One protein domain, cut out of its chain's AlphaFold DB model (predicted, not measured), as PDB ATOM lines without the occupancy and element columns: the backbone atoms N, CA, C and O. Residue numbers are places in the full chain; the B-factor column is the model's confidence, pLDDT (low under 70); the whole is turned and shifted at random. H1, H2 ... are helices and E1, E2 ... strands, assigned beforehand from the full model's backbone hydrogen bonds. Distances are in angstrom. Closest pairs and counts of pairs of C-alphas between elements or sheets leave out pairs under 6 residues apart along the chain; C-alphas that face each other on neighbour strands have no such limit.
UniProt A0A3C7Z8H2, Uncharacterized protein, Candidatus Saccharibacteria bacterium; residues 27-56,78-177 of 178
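What this domain is: This is residues 27 to 56 and 78 to 177 of the 178 residues of an uncharacterized protein of Candidatus Saccharibacteria bacterium (UniProt A0A3C7Z8H2). A four-stranded sheet is crossed on one face by the long helix H3, with H1 side by side with H3 where E1 and E3 end. H2 sits beside the sheet at E1, and the short H4 packs on the last turns of H1. The printed part has 130 residues with four named helices and four named strands, in the order H1, H2, E1, E2, E3, E4, H3, H4. The sheet's order is E1, E2, E3, E4, all antiparallel, and the class is mixed, helices and strands. The whole is compact, with a radius of gyration of the C-alphas of 14.9 A, and only just flat, spanning 40 by 39 by 21 A.

Where its parts are: H1, residues 34 to 54, begins with C-alpha 34 at (-7.001, 32.780, -25.309) and is 30.7 A long. H2 is residues 78 to 89, 16.2 A. The strands are E1, residues 99 to 107, 22.3 A; E2, residues 111 to 118, 23.0 A; E3, residues 123 to 130, 22.2 A; and E4, residues 135 to 139, 13.5 A. H3, residues 150 to 168, is 26.2 A long. H4, residues 172 to 175, is 5.0 A long and ends with C-alpha 175 at (-24.441, 36.207, -7.268).

How they stand to each other: The strands form a meander, each the antiparallel neighbour of the one before, in three hairpins; the sheet is twisted, with C-alphas up to 4.3 A off its best plane. Within hydrogen-bond range are N 103 and O 115 of E1 and E2 at 2.8 A, N 114 and O 126 of E2 and E3 at 2.8 A, and N 129 and O 136 of E3 and E4 at 2.8 A. H1 and H3 make two layers with the sheet, helices on one face of it. H3 runs across the strands at a height over the sheet of 9.4 A, at 88 degrees to E1 on the local plane. H1 touches H3, the same way at a shallow tilt of 26 degrees; their closest C-alphas, of Ala 36 and Val 155, are 6.1 A apart. H2 stands only just at the sheet's level, at a height over the sheet of 3.8 A; its closest C-alpha to E1 is that of Gly 89, 4.4 A from that of Phe 104. With residues 85 to 89 alone, H2 touches H3; the closest C-alphas, of Gly 89 and Tyr 161, are 5.5 A apart. H4 touches H1, whose residues 50 to 54 alone take part; the closest C-alphas, of Tyr 50 and Asp 174, are 5.8 A apart. In H1, H2 and H3 every O i to N i+4 pair is within hydrogen-bond range; H4 is too short for such a pair.

The domain as a whole: The two C-alphas farthest apart, of Gln 120 and Ala 177, are 44.3 A apart. Residues 57 to 77 are not printed, and C-alphas 56 and 78 are 10.9 A apart across the cut. Of the links that are printed whole, none is long. The mean pLDDT of the printed part is 81.8; residues 27 to 33, 55 to 56 and 172 to 177 are under 70.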
ATOM      1  N   HIS A  27       2.591  22.913 -24.760       56.19
ATOM      2  CA  HIS A  27       2.269  23.810 -23.658       56.19
ATOM      3  C   HIS A  27       1.046  24.628 -24.072       56.19
ATOM      4  O   HIS A  27       1.104  25.417 -25.014       56.19
ATOM      5  N   TYR A  28      -0.070  24.441 -23.374       66.12
ATOM      6  CA  TYR A  28      -1.248  25.269 -23.578       66.12
ATOM      7  C   TYR A  28      -0.956  26.651 -23.009       66.12
ATOM      8  O   TYR A  28      -0.764  26.799 -21.801       66.12
ATOM      9  N   THR A  29      -0.886  27.644 -23.889       62.66
ATOM     10  CA  THR A  29      -0.641  29.054 -23.561       62.66
ATOM     11  C   THR A  29      -1.835  29.913 -23.990       62.66
ATOM     12  O   THR A  29      -2.595  29.511 -24.883       62.66
ATOM     13  N   PRO A  30      -1.997  31.129 -23.437       59.66
ATOM     14  CA  PRO A  30      -3.009  32.085 -23.876       59.66
ATOM     15  C   PRO A  30      -2.947  32.408 -25.366       59.66
ATOM     16  O   PRO A  30      -3.952  32.800 -25.938       59.66
ATOM     17  N   GLU A  31      -1.791  32.255 -26.010       59.25
ATOM     18  CA  GLU A  31      -1.630  32.501 -27.446       59.25
ATOM     19  C   GLU A  31      -2.308  31.410 -28.281       59.25
ATOM     20  O   GLU A  31      -2.860  31.686 -29.343       59.25
ATOM     21  N   THR A  32      -2.305  30.174 -27.777       67.75
ATOM     22  CA  THR A  32      -2.930  29.025 -28.443       67.75
ATOM     23  C   THR A  32      -4.424  28.904 -28.151       67.75
ATOM     24  O   THR A  32      -5.169  28.453 -29.018       67.75
ATOM     25  N   GLN A  33      -4.878  29.312 -26.956       68.50
ATOM     26  CA  GLN A  33      -6.274  29.165 -26.514       68.50
ATOM     27  C   GLN A  33      -6.766  30.338 -25.639       68.50
ATOM     28  O   GLN A  33      -7.182  30.130 -24.501       68.50
ATOM     29  N   PRO A  34      -6.762  31.587 -26.134       70.62
ATOM     30  CA  PRO A  34      -7.001  32.780 -25.309       70.62
ATOM     31  C   PRO A  34      -8.351  32.775 -24.577       70.62
ATOM     32  O   PRO A  34      -8.448  33.231 -23.436       70.62
ATOM     33  N   GLU A  35      -9.392  32.234 -25.212       74.75
ATOM     34  CA  GLU A  35     -10.745  32.174 -24.648       74.75
ATOM     35  C   GLU A  35     -10.818  31.253 -23.421       74.75
ATOM     36  O   GLU A  35     -11.396  31.632 -22.404       74.75
ATOM     37  N   ALA A  36     -10.161  30.090 -23.474       72.88
ATOM     38  CA  ALA A  36     -10.103  29.130 -22.372       72.88
ATOM     39  C   ALA A  36      -9.492  29.752 -21.105       72.88
ATOM     40  O   ALA A  36     -10.061  29.652 -20.016       72.88
ATOM     41  N   PHE A  37      -8.368  30.459 -21.258       77.44
ATOM     42  CA  PHE A  37      -7.684  31.144 -20.158       77.44
ATOM     43  C   PHE A  37      -8.532  32.258 -19.549       77.44
ATOM     44  O   PHE A  37      -8.644  32.357 -18.325       77.44
ATOM     45  N   ALA A  38      -9.154  33.083 -20.395       82.19
ATOM     46  CA  ALA A  38     -10.008  34.168 -19.932       82.19
ATOM     47  C   ALA A  38     -11.204  33.635 -19.125       82.19
ATOM     48  O   ALA A  38     -11.501  34.161 -18.051       82.19
ATOM     49  N   ILE A  39     -11.854  32.572 -19.605       85.44
ATOM     50  CA  ILE A  39     -13.006  31.957 -18.935       85.44
ATOM     51  C   ILE A  39     -12.601  31.387 -17.574       85.44
ATOM     52  O   ILE A  39     -13.220  31.725 -16.562       85.44
ATOM     53  N   VAL A  40     -11.545  30.570 -17.522       86.06
ATOM     54  CA  VAL A  40     -11.093  29.942 -16.272       86.06
ATOM     55  C   VAL A  40     -10.675  31.000 -15.253       86.06
ATOM     56  O   VAL A  40     -11.115  30.939 -14.106       86.06
ATOM     57  N   GLY A  41      -9.917  32.022 -15.662       85.75
ATOM     58  CA  GLY A  41      -9.533  33.122 -14.774       85.75
ATOM     59  C   GLY A  41     -10.736  33.904 -14.229       85.75
ATOM     60  O   GLY A  41     -10.776  34.263 -13.051       85.75
ATOM     61  N   GLN A  42     -11.766  34.138 -15.047       89.12
ATOM     62  CA  GLN A  42     -13.001  34.771 -14.581       89.12
ATOM     63  C   GLN A  42     -13.757  33.902 -13.564       89.12
ATOM     64  O   GLN A  42     -14.213  34.429 -12.548       89.12
ATOM     65  N   ILE A  43     -13.852  32.588 -13.797       88.12
ATOM     66  CA  ILE A  43     -14.483  31.639 -12.866       88.12
ATOM     67  C   ILE A  43     -13.740  31.634 -11.527       88.12
ATOM     68  O   ILE A  43     -14.362  31.781 -10.477       88.12
ATOM     69  N   GLN A  44     -12.409  31.532 -11.541       89.56
ATOM     70  CA  GLN A  44     -11.585  31.559 -10.326       89.56
ATOM     71  C   GLN A  44     -11.849  32.821  -9.488       89.56
ATOM     72  O   GLN A  44     -12.039  32.737  -8.272       89.56
ATOM     73  N   ASN A  45     -11.925  33.986 -10.144       88.50
ATOM     74  CA  ASN A  45     -12.226  35.260  -9.492       88.50
ATOM     75  C   ASN A  45     -13.635  35.288  -8.881       88.50
ATOM     76  O   ASN A  45     -13.804  35.727  -7.739       88.50
ATOM     77  N   ARG A  46     -14.647  34.795  -9.606       88.81
ATOM     78  CA  ARG A  46     -16.030  34.723  -9.108       88.81
ATOM     79  C   ARG A  46     -16.164  33.755  -7.937       88.81
ATOM     80  O   ARG A  46     -16.737  34.125  -6.917       88.81
ATOM     81  N   LEU A  47     -15.547  32.575  -8.009       86.94
ATOM     82  CA  LEU A  47     -15.513  31.610  -6.906       86.94
ATOM     83  C   LEU A  47     -14.864  32.195  -5.646       86.94
ATOM     84  O   LEU A  47     -15.416  32.070  -4.551       86.94
ATOM     85  N   ALA A  48     -13.726  32.884  -5.790       86.19
ATOM     86  CA  ALA A  48     -13.088  33.583  -4.675       86.19
ATOM     87  C   ALA A  48     -14.029  34.636  -4.061       86.19
ATOM     88  O   ALA A  48     -14.123  34.764  -2.836       86.19
ATOM     89  N   HIS A  49     -14.783  35.348  -4.903       84.56
ATOM     90  CA  HIS A  49     -15.770  36.326  -4.464       84.56
ATOM     91  C   HIS A  49     -16.952  35.688  -3.712       84.56
ATOM     92  O   HIS A  49     -17.327  36.175  -2.639       84.56
ATOM     93  N   TYR A  50     -17.520  34.595  -4.231       83.25
ATOM     94  CA  TYR A  50     -18.625  33.873  -3.593       83.25
ATOM     95  C   TYR A  50     -18.228  33.390  -2.198       83.25
ATOM     96  O   TYR A  50     -18.893  33.723  -1.214       83.25
ATOM     97  N   ARG A  51     -17.066  32.734  -2.083       83.44
ATOM     98  CA  ARG A  51     -16.498  32.300  -0.797       83.44
ATOM     99  C   ARG A  51     -16.362  33.473   0.173       83.44
ATOM    100  O   ARG A  51     -16.821  33.390   1.314       83.44
ATOM    101  N   ALA A  52     -15.787  34.593  -0.270       80.88
ATOM    102  CA  ALA A  52     -15.583  35.766   0.578       80.88
ATOM    103  C   ALA A  52     -16.893  36.337   1.152       80.88
ATOM    104  O   ALA A  52     -16.892  36.841   2.277       80.88
ATOM    105  N   LYS A  53     -18.013  36.260   0.421       74.31
ATOM    106  CA  LYS A  53     -19.328  36.713   0.902       74.31
ATOM    107  C   LYS A  53     -20.025  35.703   1.794       74.31
ATOM    108  O   LYS A  53     -20.481  36.091   2.869       74.31
ATOM    109  N   THR A  54     -20.039  34.430   1.414       71.19
ATOM    110  CA  THR A  54     -20.633  33.359   2.226       71.19
ATOM    111  C   THR A  54     -19.934  33.231   3.587       71.19
ATOM    112  O   THR A  54     -20.567  32.889   4.586       71.19
ATOM    113  N   HIS A  55     -18.644  33.587   3.667       64.06
ATOM    114  CA  HIS A  55     -17.886  33.647   4.921       64.06
ATOM    115  C   HIS A  55     -18.044  34.935   5.733       64.06
ATOM    116  O   HIS A  55     -17.561  34.976   6.868       64.06
ATOM    117  N   ARG A  56     -18.725  35.980   5.237       53.19
ATOM    118  CA  ARG A  56     -18.999  37.154   6.076       53.19
ATOM    119  C   ARG A  56     -19.979  36.748   7.180       53.19
ATOM    120  O   ARG A  56     -21.095  36.334   6.872       53.19
ATOM    121  N   VAL A  78     -14.824  27.510   6.154       71.38
ATOM    122  CA  VAL A  78     -14.196  27.475   4.818       71.38
ATOM    123  C   VAL A  78     -13.837  26.062   4.375       71.38
ATOM    124  O   VAL A  78     -14.048  25.711   3.219       71.38
ATOM    125  N   GLU A  79     -13.320  25.231   5.281       76.44
ATOM    126  CA  GLU A  79     -12.978  23.842   4.955       76.44
ATOM    127  C   GLU A  79     -14.243  23.036   4.659       76.44
ATOM    128  O   GLU A  79     -14.292  22.300   3.679       76.44
ATOM    129  N   GLU A  80     -15.303  23.237   5.449       81.19
ATOM    130  CA  GLU A  80     -16.609  22.615   5.203       81.19
ATOM    131  C   GLU A  80     -17.230  23.081   3.880       81.19
ATOM    132  O   GLU A  80     -17.809  22.269   3.155       81.19
ATOM    133  N   LEU A  81     -17.096  24.371   3.544       83.69
ATOM    134  CA  LEU A  81     -17.558  24.904   2.263       83.69
ATOM    135  C   LEU A  81     -16.816  24.231   1.104       83.69
ATOM    136  O   LEU A  81     -17.460  23.692   0.210       83.69
ATOM    137  N   ARG A  82     -15.483  24.175   1.163       84.19
ATOM    138  CA  ARG A  82     -14.657  23.535   0.129       84.19
ATOM    139  C   ARG A  82     -14.923  22.036   0.000       84.19
ATOM    140  O   ARG A  82     -14.953  21.521  -1.111       84.19
ATOM    141  N   GLU A  83     -15.159  21.320   1.099       88.50
ATOM    142  CA  GLU A  83     -15.540  19.900   1.040       88.50
ATOM    143  C   GLU A  83     -16.890  19.694   0.341       88.50
ATOM    144  O   GLU A  83     -17.059  18.752  -0.444       88.50
ATOM    145  N   ARG A  84     -17.853  20.592   0.582       87.50
ATOM    146  CA  ARG A  84     -19.143  20.576  -0.117       87.50
ATOM    147  C   ARG A  84     -18.980  20.880  -1.595       87.50
ATOM    148  O   ARG A  84     -19.494  20.121  -2.412       87.50
ATOM    149  N   GLU A  85     -18.239  21.931  -1.928       91.81
ATOM    150  CA  GLU A  85     -17.929  22.277  -3.312       91.81
ATOM    151  C   GLU A  85     -17.271  21.102  -4.045       91.81
ATOM    152  O   GLU A  85     -17.735  20.695  -5.107       91.81
ATOM    153  N   ALA A  86     -16.262  20.480  -3.428       91.81
ATOM    154  CA  ALA A  86     -15.558  19.333  -3.989       91.81
ATOM    155  C   ALA A  86     -16.471  18.134  -4.238       91.81
ATOM    156  O   ALA A  86     -16.335  17.438  -5.245       91.81
ATOM    157  N   THR A  87     -17.422  17.900  -3.334       89.75
ATOM    158  CA  THR A  87     -18.421  16.840  -3.490       89.75
ATOM    159  C   THR A  87     -19.379  17.144  -4.642       89.75
ATOM    160  O   THR A  87     -19.683  16.243  -5.422       89.75
ATOM    161  N   ILE A  88     -19.821  18.398  -4.781       88.56
ATOM    162  CA  ILE A  88     -20.681  18.844  -5.886       88.56
ATOM    163  C   ILE A  88     -19.945  18.695  -7.218       88.56
ATOM    164  O   ILE A  88     -20.468  18.056  -8.130       88.56
ATOM    165  N   GLY A  89     -18.707  19.184  -7.317       84.44
ATOM    166  CA  GLY A  89     -17.905  19.041  -8.529       84.44
ATOM    167  C   GLY A  89     -17.631  17.583  -8.894       84.44
ATOM    168  O   GLY A  89     -17.651  17.206 -10.063       84.44
ATOM    169  N   GLY A  90     -17.500  16.712  -7.895       84.00
ATOM    170  CA  GLY A  90     -17.390  15.272  -8.105       84.00
ATOM    171  C   GLY A  90     -18.596  14.628  -8.800       84.00
ATOM    172  O   GLY A  90     -18.486  13.488  -9.248       84.00
ATOM    173  N   THR A  91     -19.742  15.310  -8.902       83.38
ATOM    174  CA  THR A  91     -20.932  14.817  -9.624       83.38
ATOM    175  C   THR A  91     -20.945  15.170 -11.111       83.38
ATOM    176  O   THR A  91     -21.767  14.624 -11.840       83.38
ATOM    177  N   LEU A  92     -20.042  16.044 -11.568       80.44
ATOM    178  CA  LEU A  92     -20.033  16.550 -12.946       80.44
ATOM    179  C   LEU A  92     -19.525  15.519 -13.956       80.44
ATOM    180  O   LEU A  92     -19.887  15.574 -15.128       80.44
ATOM    181  N   HIS A  93     -18.695  14.580 -13.503       79.25
ATOM    182  CA  HIS A  93     -18.087  13.570 -14.360       79.25
ATOM    183  C   HIS A  93     -18.728  12.204 -14.124       79.25
ATOM    184  O   HIS A  93     -19.057  11.840 -12.987       79.25
ATOM    185  N   ALA A  94     -18.867  11.429 -15.199       77.31
ATOM    186  CA  ALA A  94     -19.319  10.049 -15.113       77.31
ATOM    187  C   ALA A  94     -18.388   9.249 -14.192       77.31
ATOM    188  O   ALA A  94     -17.167   9.319 -14.309       77.31
ATOM    189  N   ARG A  95     -18.974   8.489 -13.266       74.12
ATOM    190  CA  ARG A  95     -18.215   7.626 -12.359       74.12
ATOM    191  C   ARG A  95     -17.922   6.301 -13.049       74.12
ATOM    192  O   ARG A  95     -18.840   5.678 -13.582       74.12
ATOM    193  N   ALA A  96     -16.667   5.861 -12.998       77.75
ATOM    194  CA  ALA A  96     -16.320   4.495 -13.363       77.75
ATOM    195  C   ALA A  96     -16.960   3.511 -12.368       77.75
ATOM    196  O   ALA A  96     -17.288   3.873 -11.234       77.75
ATOM    197  N   SER A  97     -17.159   2.261 -12.791       76.88
ATOM    198  CA  SER A  97     -17.872   1.248 -11.999       76.88
ATOM    199  C   SER A  97     -17.212   0.934 -10.652       76.88
ATOM    200  O   SER A  97     -17.884   0.479  -9.731       76.88
ATOM    201  N   ASP A  98     -15.907   1.159 -10.536       83.62
ATOM    202  CA  ASP A  98     -15.096   0.919  -9.344       83.62
ATOM    203  C   ASP A  98     -14.832   2.188  -8.509       83.62
ATOM    204  O   ASP A  98     -14.252   2.086  -7.425       83.62
ATOM    205  N   THR A  99     -15.277   3.368  -8.957       84.31
ATOM    206  CA  THR A  99     -15.099   4.643  -8.243       84.31
ATOM    207  C   THR A  99     -16.076   4.761  -7.073       84.31
ATOM    208  O   THR A  99     -17.284   4.919  -7.255       84.31
ATOM    209  N   VAL A 100     -15.550   4.769  -5.844       88.38
ATOM    210  CA  VAL A 100     -16.348   4.947  -4.615       88.38
ATOM    211  C   VAL A 100     -16.468   6.409  -4.195       88.38
ATOM    212  O   VAL A 100     -17.468   6.802  -3.593       88.38
ATOM    213  N   ARG A 101     -15.468   7.232  -4.521       88.81
ATOM    214  CA  ARG A 101     -15.480   8.675  -4.266       88.81
ATOM    215  C   ARG A 101     -14.888   9.400  -5.460       88.81
ATOM    216  O   ARG A 101     -13.881   8.973  -6.010       88.81
ATOM    217  N   GLN A 102     -15.515  10.505  -5.831       86.88
ATOM    218  CA  GLN A 102     -15.020  11.414  -6.851       86.88
ATOM    219  C   GLN A 102     -15.229  12.837  -6.365       86.88
ATOM    220  O   GLN A 102     -16.254  13.127  -5.741       86.88
ATOM    221  N   ARG A 103     -14.258  13.702  -6.628       91.00
ATOM    222  CA  ARG A 103     -14.285  15.111  -6.255       91.00
ATOM    223  C   ARG A 103     -13.647  15.930  -7.358       91.00
ATOM    224  O   ARG A 103     -12.675  15.495  -7.964       91.00
ATOM    225  N   PHE A 104     -14.170  17.126  -7.556       90.75
ATOM    226  CA  PHE A 104     -13.573  18.132  -8.419       90.75
ATOM    227  C   PHE A 104     -13.736  19.480  -7.736       90.75
ATOM    228  O   PHE A 104     -14.848  19.801  -7.317       90.75
ATOM    229  N   TRP A 105     -12.657  20.232  -7.550       93.81
ATOM    230  CA  TRP A 105     -12.747  21.546  -6.922       93.81
ATOM    231  C   TRP A 105     -11.630  22.480  -7.339       93.81
ATOM    232  O   TRP A 105     -10.508  22.070  -7.625       93.81
ATOM    233  N   TYR A 106     -11.953  23.763  -7.267       91.75
ATOM    234  CA  TYR A 106     -10.979  24.837  -7.268       91.75
ATOM    235  C   TYR A 106     -10.431  25.054  -5.854       91.75
ATOM    236  O   TYR A 106     -11.192  25.255  -4.903       91.75
ATOM    237  N   HIS A 107      -9.121  25.055  -5.699       86.25
ATOM    238  CA  HIS A 107      -8.403  25.559  -4.543       86.25
ATOM    239  C   HIS A 107      -7.820  26.931  -4.889       86.25
ATOM    240  O   HIS A 107      -7.398  27.163  -6.014       86.25
ATOM    241  N   ASP A 108      -7.832  27.864  -3.940       82.88
ATOM    242  CA  ASP A 108      -7.291  29.204  -4.196       82.88
ATOM    243  C   ASP A 108      -5.835  29.126  -4.704       82.88
ATOM    244  O   ASP A 108      -5.156  28.130  -4.470       82.88
ATOM    245  N   ASN A 109      -5.347  30.191  -5.350       85.69
ATOM    246  CA  ASN A 109      -4.058  30.239  -6.064       85.69
ATOM    247  C   ASN A 109      -4.044  29.489  -7.402       85.69
ATOM    248  O   ASN A 109      -3.023  28.931  -7.782       85.69
ATOM    249  N   ASN A 110      -5.148  29.542  -8.151       85.50
ATOM    250  CA  ASN A 110      -5.237  28.989  -9.507       85.50
ATOM    251  C   ASN A 110      -5.168  27.452  -9.588       85.50
ATOM    252  O   ASN A 110      -5.049  26.902 -10.682       85.50
ATOM    253  N   ASP A 111      -5.291  26.765  -8.457       91.06
ATOM    254  CA  ASP A 111      -5.139  25.320  -8.372       91.06
ATOM    255  C   ASP A 111      -6.485  24.614  -8.517       91.06
ATOM    256  O   ASP A 111      -7.447  24.896  -7.814       91.06
ATOM    257  N   TRP A 112      -6.565  23.635  -9.400       91.81
ATOM    258  CA  TRP A 112      -7.736  22.791  -9.583       91.81
ATOM    259  C   TRP A 112      -7.368  21.351  -9.289       91.81
ATOM    260  O   TRP A 112      -6.288  20.886  -9.643       91.81
ATOM    261  N   PHE A 113      -8.276  20.630  -8.651       91.88
ATOM    262  CA  PHE A 113      -8.047  19.251  -8.262       91.88
ATOM    263  C   PHE A 113      -9.192  18.372  -8.724       91.88
ATOM    264  O   PHE A 113     -10.363  18.696  -8.526       91.88
ATOM    265  N   PHE A 114      -8.832  17.223  -9.278       90.00
ATOM    266  CA  PHE A 114      -9.723  16.105  -9.519       90.00
ATOM    267  C   PHE A 114      -9.202  14.896  -8.744       90.00
ATOM    268  O   PHE A 114      -8.093  14.423  -8.982       90.00
ATOM    269  N   GLU A 115      -9.993  14.403  -7.798       89.31
ATOM    270  CA  GLU A 115      -9.649  13.257  -6.958       89.31
ATOM    271  C   GLU A 115     -10.638  12.130  -7.232       89.31
ATOM    272  O   GLU A 115     -11.854  12.318  -7.146       89.31
ATOM    273  N   THR A 116     -10.119  10.941  -7.510       87.50
ATOM    274  CA  THR A 116     -10.910   9.711  -7.579       87.50
ATOM    275  C   THR A 116     -10.355   8.699  -6.601       87.50
ATOM    276  O   THR A 116      -9.146   8.537  -6.477       87.50
ATOM    277  N   THR A 117     -11.241   8.005  -5.899       87.94
ATOM    278  CA  THR A 117     -10.895   6.880  -5.035       87.94
ATOM    279  C   THR A 117     -11.639   5.653  -5.529       87.94
ATOM    280  O   THR A 117     -12.864   5.700  -5.689       87.94
ATOM    281  N   ASN A 118     -10.919   4.555  -5.748       89.31
ATOM    282  CA  ASN A 118     -11.503   3.290  -6.185       89.31
ATOM    283  C   ASN A 118     -11.908   2.387  -5.003       89.31
ATOM    284  O   ASN A 118     -11.624   2.673  -3.836       89.31
ATOM    285  N   GLY A 119     -12.561   1.260  -5.296       83.75
ATOM    286  CA  GLY A 119     -12.988   0.271  -4.297       83.75
ATOM    287  C   GLY A 119     -11.850  -0.338  -3.466       83.75
ATOM    288  O   GLY A 119     -12.089  -0.814  -2.357       83.75
ATOM    289  N   GLN A 120     -10.606  -0.267  -3.950       89.69
ATOM    290  CA  GLN A 120      -9.403  -0.682  -3.220       89.69
ATOM    291  C   GLN A 120      -8.820   0.433  -2.337       89.69
ATOM    292  O   GLN A 120      -7.768   0.248  -1.729       89.69
ATOM    293  N   ARG A 121      -9.504   1.580  -2.234       88.38
ATOM    294  CA  ARG A 121      -9.051   2.795  -1.537       88.38
ATOM    295  C   ARG A 121      -7.771   3.398  -2.117       88.38
ATOM    296  O   ARG A 121      -7.094   4.159  -1.430       88.38
ATOM    297  N   GLN A 122      -7.444   3.084  -3.366       85.25
ATOM    298  CA  GLN A 122      -6.403   3.801  -4.085       85.25
ATOM    299  C   GLN A 122      -6.984   5.127  -4.551       85.25
ATOM    300  O   GLN A 122      -8.074   5.163  -5.129       85.25
ATOM    301  N   THR A 123      -6.254   6.202  -4.275       85.50
ATOM    302  CA  THR A 123      -6.636   7.553  -4.664       85.50
ATOM    303  C   THR A 123      -5.736   8.016  -5.794       85.50
ATOM    304  O   THR A 123      -4.516   7.940  -5.681       85.50
ATOM    305  N   THR A 124      -6.341   8.498  -6.872       85.19
ATOM    306  CA  THR A 124      -5.655   9.206  -7.950       85.19
ATOM    307  C   THR A 124      -6.033  10.673  -7.885       85.19
ATOM    308  O   THR A 124      -7.217  11.005  -7.798       85.19
ATOM    309  N   VAL A 125      -5.022  11.539  -7.922       85.06
ATOM    310  CA  VAL A 125      -5.197  12.992  -7.900       85.06
ATOM    311  C   VAL A 125      -4.609  13.575  -9.172       85.06
ATOM    312  O   VAL A 125      -3.436  13.369  -9.475       85.06
ATOM    313  N   ILE A 126      -5.430  14.323  -9.899       87.50
ATOM    314  CA  ILE A 126      -4.988  15.203 -10.971       87.50
ATOM    315  C   ILE A 126      -5.032  16.624 -10.421       87.50
ATOM    316  O   ILE A 126      -6.067  17.075  -9.932       87.50
ATOM    317  N   HIS A 127      -3.899  17.310 -10.480       89.56
ATOM    318  CA  HIS A 127      -3.753  18.718 -10.132       89.56
ATOM    319  C   HIS A 127      -3.549  19.508 -11.420       89.56
ATOM    320  O   HIS A 127      -2.710  19.143 -12.239       89.56
ATOM    321  N   ILE A 128      -4.335  20.560 -11.611       88.75
ATOM    322  CA  ILE A 128      -4.209  21.491 -12.727       88.75
ATOM    323  C   ILE A 128      -3.939  22.879 -12.155       88.75
ATOM    324  O   ILE A 128      -4.801  23.456 -11.498       88.75
ATOM    325  N   GLU A 129      -2.759  23.422 -12.411       89.19
ATOM    326  CA  GLU A 129      -2.411  24.802 -12.078       89.19
ATOM    327  C   GLU A 129      -2.697  25.685 -13.297       89.19
ATOM    328  O   GLU A 129      -2.094  25.520 -14.361       89.19
ATOM    329  N   ALA A 130      -3.643  26.611 -13.159       86.31
ATOM    330  CA  ALA A 130      -4.130  27.442 -14.253       86.31
ATOM    331  C   ALA A 130      -3.636  28.888 -14.132       86.31
ATOM    332  O   ALA A 130      -4.353  29.776 -13.671       86.31
ATOM    333  N   THR A 131      -2.396  29.131 -14.546       81.62
ATOM    334  CA  THR A 131      -1.788  30.466 -14.495       81.62
ATOM    335  C   THR A 131      -2.316  31.374 -15.616       81.62
ATOM    336  O   THR A 131      -2.859  30.883 -16.609       81.62
ATOM    337  N   PRO A 132      -2.103  32.704 -15.539       74.56
ATOM    338  CA  PRO A 132      -2.453  33.610 -16.634       74.56
ATOM    339  C   PRO A 132      -1.744  33.307 -17.958       74.56
ATOM    340  O   PRO A 132      -2.161  33.832 -18.982       74.56
ATOM    341  N   THR A 133      -0.658  32.527 -17.934       72.81
ATOM    342  CA  THR A 133       0.231  32.286 -19.081       72.81
ATOM    343  C   THR A 133       0.297  30.830 -19.524       72.81
ATOM    344  O   THR A 133       0.838  30.554 -20.593       72.81
ATOM    345  N   SER A 134      -0.221  29.896 -18.731       78.81
ATOM    346  CA  SER A 134      -0.144  28.467 -19.035       78.81
ATOM    347  C   SER A 134      -1.005  27.605 -18.114       78.81
ATOM    348  O   SER A 134      -1.265  27.968 -16.963       78.81
ATOM    349  N   LEU A 135      -1.418  26.446 -18.631       81.94
ATOM    350  CA  LEU A 135      -2.002  25.359 -17.850       81.94
ATOM    351  C   LEU A 135      -0.930  24.295 -17.598       81.94
ATOM    352  O   LEU A 135      -0.347  23.772 -18.549       81.94
ATOM    353  N   TYR A 136      -0.718  23.932 -16.337       86.75
ATOM    354  CA  TYR A 136       0.150  22.820 -15.950       86.75
ATOM    355  C   TYR A 136      -0.685  21.703 -15.349       86.75
ATOM    356  O   TYR A 136      -1.576  21.967 -14.548       86.75
ATOM    357  N   LYS A 137      -0.389  20.455 -15.712       86.81
ATOM    358  CA  LYS A 137      -1.077  19.280 -15.182       86.81
ATOM    359  C   LYS A 137      -0.083  18.356 -14.498       86.81
ATOM    360  O   LYS A 137       0.945  18.003 -15.067       86.81
ATOM    361  N   ARG A 138      -0.445  17.915 -13.299       85.62
ATOM    362  CA  ARG A 138       0.237  16.864 -12.547       85.62
ATOM    363  C   ARG A 138      -0.715  15.717 -12.272       85.62
ATOM    364  O   ARG A 138      -1.866  15.942 -11.905       85.62
ATOM    365  N   SER A 139      -0.237  14.488 -12.397       84.94
ATOM    366  CA  SER A 139      -0.972  13.285 -12.009       84.94
ATOM    367  C   SER A 139      -0.177  12.556 -10.941       84.94
ATOM    368  O   SER A 139       0.970  12.187 -11.162       84.94
ATOM    369  N   ASN A 140      -0.762  12.403  -9.752       81.94
ATOM    370  CA  ASN A 140      -0.115  11.806  -8.578       81.94
ATOM    371  C   ASN A 140       1.247  12.430  -8.203       81.94
ATOM    372  O   ASN A 140       2.071  11.782  -7.568       81.94
ATOM    373  N   GLY A 141       1.445  13.708  -8.544       80.31
ATOM    374  CA  GLY A 141       2.663  14.469  -8.254       80.31
ATOM    375  C   GLY A 141       3.627  14.599  -9.432       80.31
ATOM    376  O   GLY A 141       4.490  15.471  -9.378       80.31
ATOM    377  N   ASP A 142       3.443  13.820 -10.497       80.62
ATOM    378  CA  ASP A 142       4.301  13.863 -11.679       80.62
ATOM    379  C   ASP A 142       3.729  14.810 -12.737       80.62
ATOM    380  O   ASP A 142       2.533  14.750 -13.042       80.62
ATOM    381  N   ASP A 143       4.573  15.675 -13.305       83.81
ATOM    382  CA  ASP A 143       4.190  16.548 -14.417       83.81
ATOM    383  C   ASP A 143       3.851  15.695 -15.649       83.81
ATOM    384  O   ASP A 143       4.625  14.837 -16.079       83.81
ATOM    385  N   VAL A 144       2.669  15.927 -16.220       83.62
ATOM    386  CA  VAL A 144       2.149  15.168 -17.360       83.62
ATOM    387  C   VAL A 144       1.561  16.117 -18.403       83.62
ATOM    388  O   VAL A 144       0.808  17.028 -18.048       83.62
ATOM    389  N   PRO A 145       1.828  15.907 -19.702       81.31
ATOM    390  CA  PRO A 145       1.266  16.759 -20.738       81.31
ATOM    391  C   PRO A 145      -0.252  16.578 -20.827       81.31
ATOM    392  O   PRO A 145      -0.804  15.494 -20.577       81.31
ATOM    393  N   PHE A 146      -0.939  17.654 -21.195       78.56
ATOM    394  CA  PHE A 146      -2.340  17.585 -21.585       78.56
ATOM    395  C   PHE A 146      -2.485  16.785 -22.879       78.56
ATOM    396  O   PHE A 146      -1.713  16.951 -23.821       78.56
ATOM    397  N   GLN A 147      -3.477  15.904 -22.911       80.81
ATOM    398  CA  GLN A 147      -3.861  15.207 -24.129       80.81
ATOM    399  C   GLN A 147      -4.691  16.145 -25.021       80.81
ATOM    400  O   GLN A 147      -5.365  17.041 -24.503       80.81
ATOM    401  N   PRO A 148      -4.706  15.935 -26.350       76.62
ATOM    402  CA  PRO A 148      -5.560  16.713 -27.242       76.62
ATOM    403  C   PRO A 148      -7.031  16.682 -26.792       76.62
ATOM    404  O   PRO A 148      -7.592  15.607 -26.581       76.62
ATOM    405  N   GLY A 149      -7.657  17.855 -26.646       76.69
ATOM    406  CA  GLY A 149      -9.050  17.996 -26.197       76.69
ATOM    407  C   GLY A 149      -9.249  18.043 -24.675       76.69
ATOM    408  O   GLY A 149     -10.339  18.366 -24.203       76.69
ATOM    409  N   GLU A 150      -8.235  17.698 -23.877       80.31
ATOM    410  CA  GLU A 150      -8.342  17.680 -22.414       80.31
ATOM    411  C   GLU A 150      -8.462  19.088 -21.796       80.31
ATOM    412  O   GLU A 150      -9.253  19.244 -20.862       80.31
ATOM    413  N   PRO A 151      -7.773  20.134 -22.295       82.38
ATOM    414  CA  PRO A 151      -7.956  21.495 -21.784       82.38
ATOM    415  C   PRO A 151      -9.345  22.063 -22.036       82.38
ATOM    416  O   PRO A 151      -9.907  22.714 -21.159       82.38
ATOM    417  N   GLU A 152      -9.941  21.775 -23.189       83.06
ATOM    418  CA  GLU A 152     -11.308  22.174 -23.511       83.06
ATOM    419  C   GLU A 152     -12.298  21.500 -22.553       83.06
ATOM    420  O   GLU A 152     -13.160  22.163 -21.972       83.06
ATOM    421  N   LEU A 153     -12.115  20.199 -22.293       82.75
ATOM    422  CA  LEU A 153     -12.899  19.467 -21.294       82.75
ATOM    423  C   LEU A 153     -12.703  20.021 -19.877       82.75
ATOM    424  O   LEU A 153     -13.662  20.071 -19.101       82.75
ATOM    425  N   PHE A 154     -11.490  20.452 -19.525       87.44
ATOM    426  CA  PHE A 154     -11.218  21.115 -18.251       87.44
ATOM    427  C   PHE A 154     -11.986  22.437 -18.132       87.44
ATOM    428  O   PHE A 154     -12.653  22.659 -17.121       87.44
ATOM    429  N   VAL A 155     -11.962  23.277 -19.169       87.56
ATOM    430  CA  VAL A 155     -12.699  24.550 -19.202       87.56
ATOM    431  C   VAL A 155     -14.202  24.308 -19.072       87.56
ATOM    432  O   VAL A 155     -14.849  24.927 -18.227       87.56
ATOM    433  N   GLU A 156     -14.762  23.364 -19.833       85.12
ATOM    434  CA  GLU A 156     -16.174  22.985 -19.707       85.12
ATOM    435  C   GLU A 156     -16.524  22.501 -18.297       85.12
ATOM    436  O   GLU A 156     -17.593  22.813 -17.768       85.12
ATOM    437  N   SER A 157     -15.625  21.735 -17.679       85.50
ATOM    438  CA  SER A 157     -15.811  21.233 -16.317       85.50
ATOM    439  C   SER A 157     -15.778  22.367 -15.297       85.50
ATOM    440  O   SER A 157     -16.592  22.369 -14.377       85.50
ATOM    441  N   ALA A 158     -14.905  23.362 -15.478       89.31
ATOM    442  CA  ALA A 158     -14.854  24.559 -14.642       89.31
ATOM    443  C   ALA A 158     -16.139  25.398 -14.755       89.31
ATOM    444  O   ALA A 158     -16.659  25.848 -13.733       89.31
ATOM    445  N   ILE A 159     -16.687  25.560 -15.968       88.12
ATOM    446  CA  ILE A 159     -17.969  26.251 -16.198       88.12
ATOM    447  C   ILE A 159     -19.101  25.509 -15.480       88.12
ATOM    448  O   ILE A 159     -19.775  26.080 -14.624       88.12
ATOM    449  N   LYS A 160     -19.269  24.209 -15.763       85.75
ATOM    450  CA  LYS A 160     -20.324  23.379 -15.152       85.75
ATOM    451  C   LYS A 160     -20.195  23.318 -13.632       85.75
ATOM    452  O   LYS A 160     -21.195  23.229 -12.923       85.75
ATOM    453  N   TYR A 161     -18.967  23.352 -13.123       90.50
ATOM    454  CA  TYR A 161     -18.698  23.423 -11.696       90.50
ATOM    455  C   TYR A 161     -19.254  24.698 -11.084       90.50
ATOM    456  O   TYR A 161     -20.028  24.607 -10.135       90.50
ATOM    457  N   GLU A 162     -18.929  25.864 -11.641       91.56
ATOM    458  CA  GLU A 162     -19.492  27.128 -11.174       91.56
ATOM    459  C   GLU A 162     -21.023  27.111 -11.217       91.56
ATOM    460  O   GLU A 162     -21.656  27.362 -10.192       91.56
ATOM    461  N   GLU A 163     -21.615  26.745 -12.356       88.75
ATOM    462  CA  GLU A 163     -23.070  26.653 -12.517       88.75
ATOM    463  C   GLU A 163     -23.695  25.784 -11.421       88.75
ATOM    464  O   GLU A 163     -24.639  26.196 -10.742       88.75
ATOM    465  N   LYS A 164     -23.117  24.605 -11.165       85.38
ATOM    466  CA  LYS A 164     -23.628  23.691 -10.145       85.38
ATOM    467  C   LYS A 164     -23.491  24.252  -8.737       85.38
ATOM    468  O   LYS A 164     -24.386  24.045  -7.914       85.38
ATOM    469  N   LEU A 165     -22.407  24.961  -8.434       87.25
ATOM    470  CA  LEU A 165     -22.253  25.628  -7.143       87.25
ATOM    471  C   LEU A 165     -23.276  26.752  -6.966       87.25
ATOM    472  O   LEU A 165     -23.830  26.897  -5.876       87.25
ATOM    473  N   LEU A 166     -23.576  27.507  -8.021       86.69
ATOM    474  CA  LEU A 166     -24.598  28.550  -7.992       86.69
ATOM    475  C   LEU A 166     -26.011  27.989  -7.806       86.69
ATOM    476  O   LEU A 166     -26.818  28.590  -7.103       86.69
ATOM    477  N   GLU A 167     -26.308  26.829  -8.390       84.06
ATOM    478  CA  GLU A 167     -27.595  26.152  -8.203       84.06
ATOM    479  C   GLU A 167     -27.777  25.582  -6.790       84.06
ATOM    480  O   GLU A 167     -28.897  25.527  -6.279       84.06
ATOM    481  N   THR A 168     -26.699  25.083  -6.178       82.44
ATOM    482  CA  THR A 168     -26.802  24.183  -5.015       82.44
ATOM    483  C   THR A 168     -26.247  24.745  -3.714       82.44
ATOM    484  O   THR A 168     -26.639  24.273  -2.642       82.44
ATOM    485  N   LEU A 169     -25.339  25.720  -3.776       83.56
ATOM    486  CA  LEU A 169     -24.555  26.157  -2.621       83.56
ATOM    487  C   LEU A 169     -24.590  27.671  -2.397       83.56
ATOM    488  O   LEU A 169     -24.748  28.097  -1.253       83.56
ATOM    489  N   TYR A 170     -24.459  28.470  -3.457       80.38
ATOM    490  CA  TYR A 170     -24.409  29.931  -3.368       80.38
ATOM    491  C   TYR A 170     -25.774  30.576  -3.603       80.38
ATOM    492  O   TYR A 170     -26.528  30.172  -4.483       80.38
ATOM    493  N   SER A 171     -26.104  31.604  -2.821       74.12
ATOM    494  CA  SER A 171     -27.405  32.271  -2.918       74.12
ATOM    495  C   SER A 171     -27.455  33.295  -4.058       74.12
ATOM    496  O   SER A 171     -26.431  33.823  -4.493       74.12
ATOM    497  N   ALA A 172     -28.661  33.666  -4.499       69.69
ATOM    498  CA  ALA A 172     -28.851  34.734  -5.487       69.69
ATOM    499  C   ALA A 172     -28.301  36.105  -5.021       69.69
ATOM    500  O   ALA A 172     -27.979  36.961  -5.845       69.69
ATOM    501  N   GLU A 173     -28.179  36.331  -3.707       63.19
ATOM    502  CA  GLU A 173     -27.562  37.542  -3.146       63.19
ATOM    503  C   GLU A 173     -26.036  37.538  -3.305       63.19
ATOM    504  O   GLU A 173     -25.442  38.580  -3.591       63.19
ATOM    505  N   ASP A 174     -25.405  36.367  -3.185       66.81
ATOM    506  CA  ASP A 174     -23.970  36.206  -3.436       66.81
ATOM    507  C   ASP A 174     -23.645  36.497  -4.911       66.81
ATOM    508  O   ASP A 174     -22.649  37.166  -5.205       66.81
ATOM    509  N   GLN A 175     -24.547  36.082  -5.810       63.34
ATOM    510  CA  GLN A 175     -24.441  36.207  -7.268       63.34
ATOM    511  C   GLN A 175     -24.575  37.647  -7.787       63.34
ATOM    512  O   GLN A 175     -23.801  38.058  -8.641       63.34
ATOM    513  N   ARG A 176     -25.524  38.447  -7.275       60.44
ATOM    514  CA  ARG A 176     -25.839  39.802  -7.799       60.44
ATOM    515  C   ARG A 176     -24.735  40.848  -7.651       60.44
ATOM    516  O   ARG A 176     -24.893  41.969  -8.128       60.44
ATOM    517  N   ALA A 177     -23.678  40.533  -6.920       54.28
ATOM    518  CA  ALA A 177     -22.616  41.485  -6.637       54.28
ATOM    519  C   ALA A 177     -21.217  40.896  -6.866       54.28
ATOM    520  O   ALA A 177     -20.270  41.399  -6.262       54.28
TER     521      ALA A 177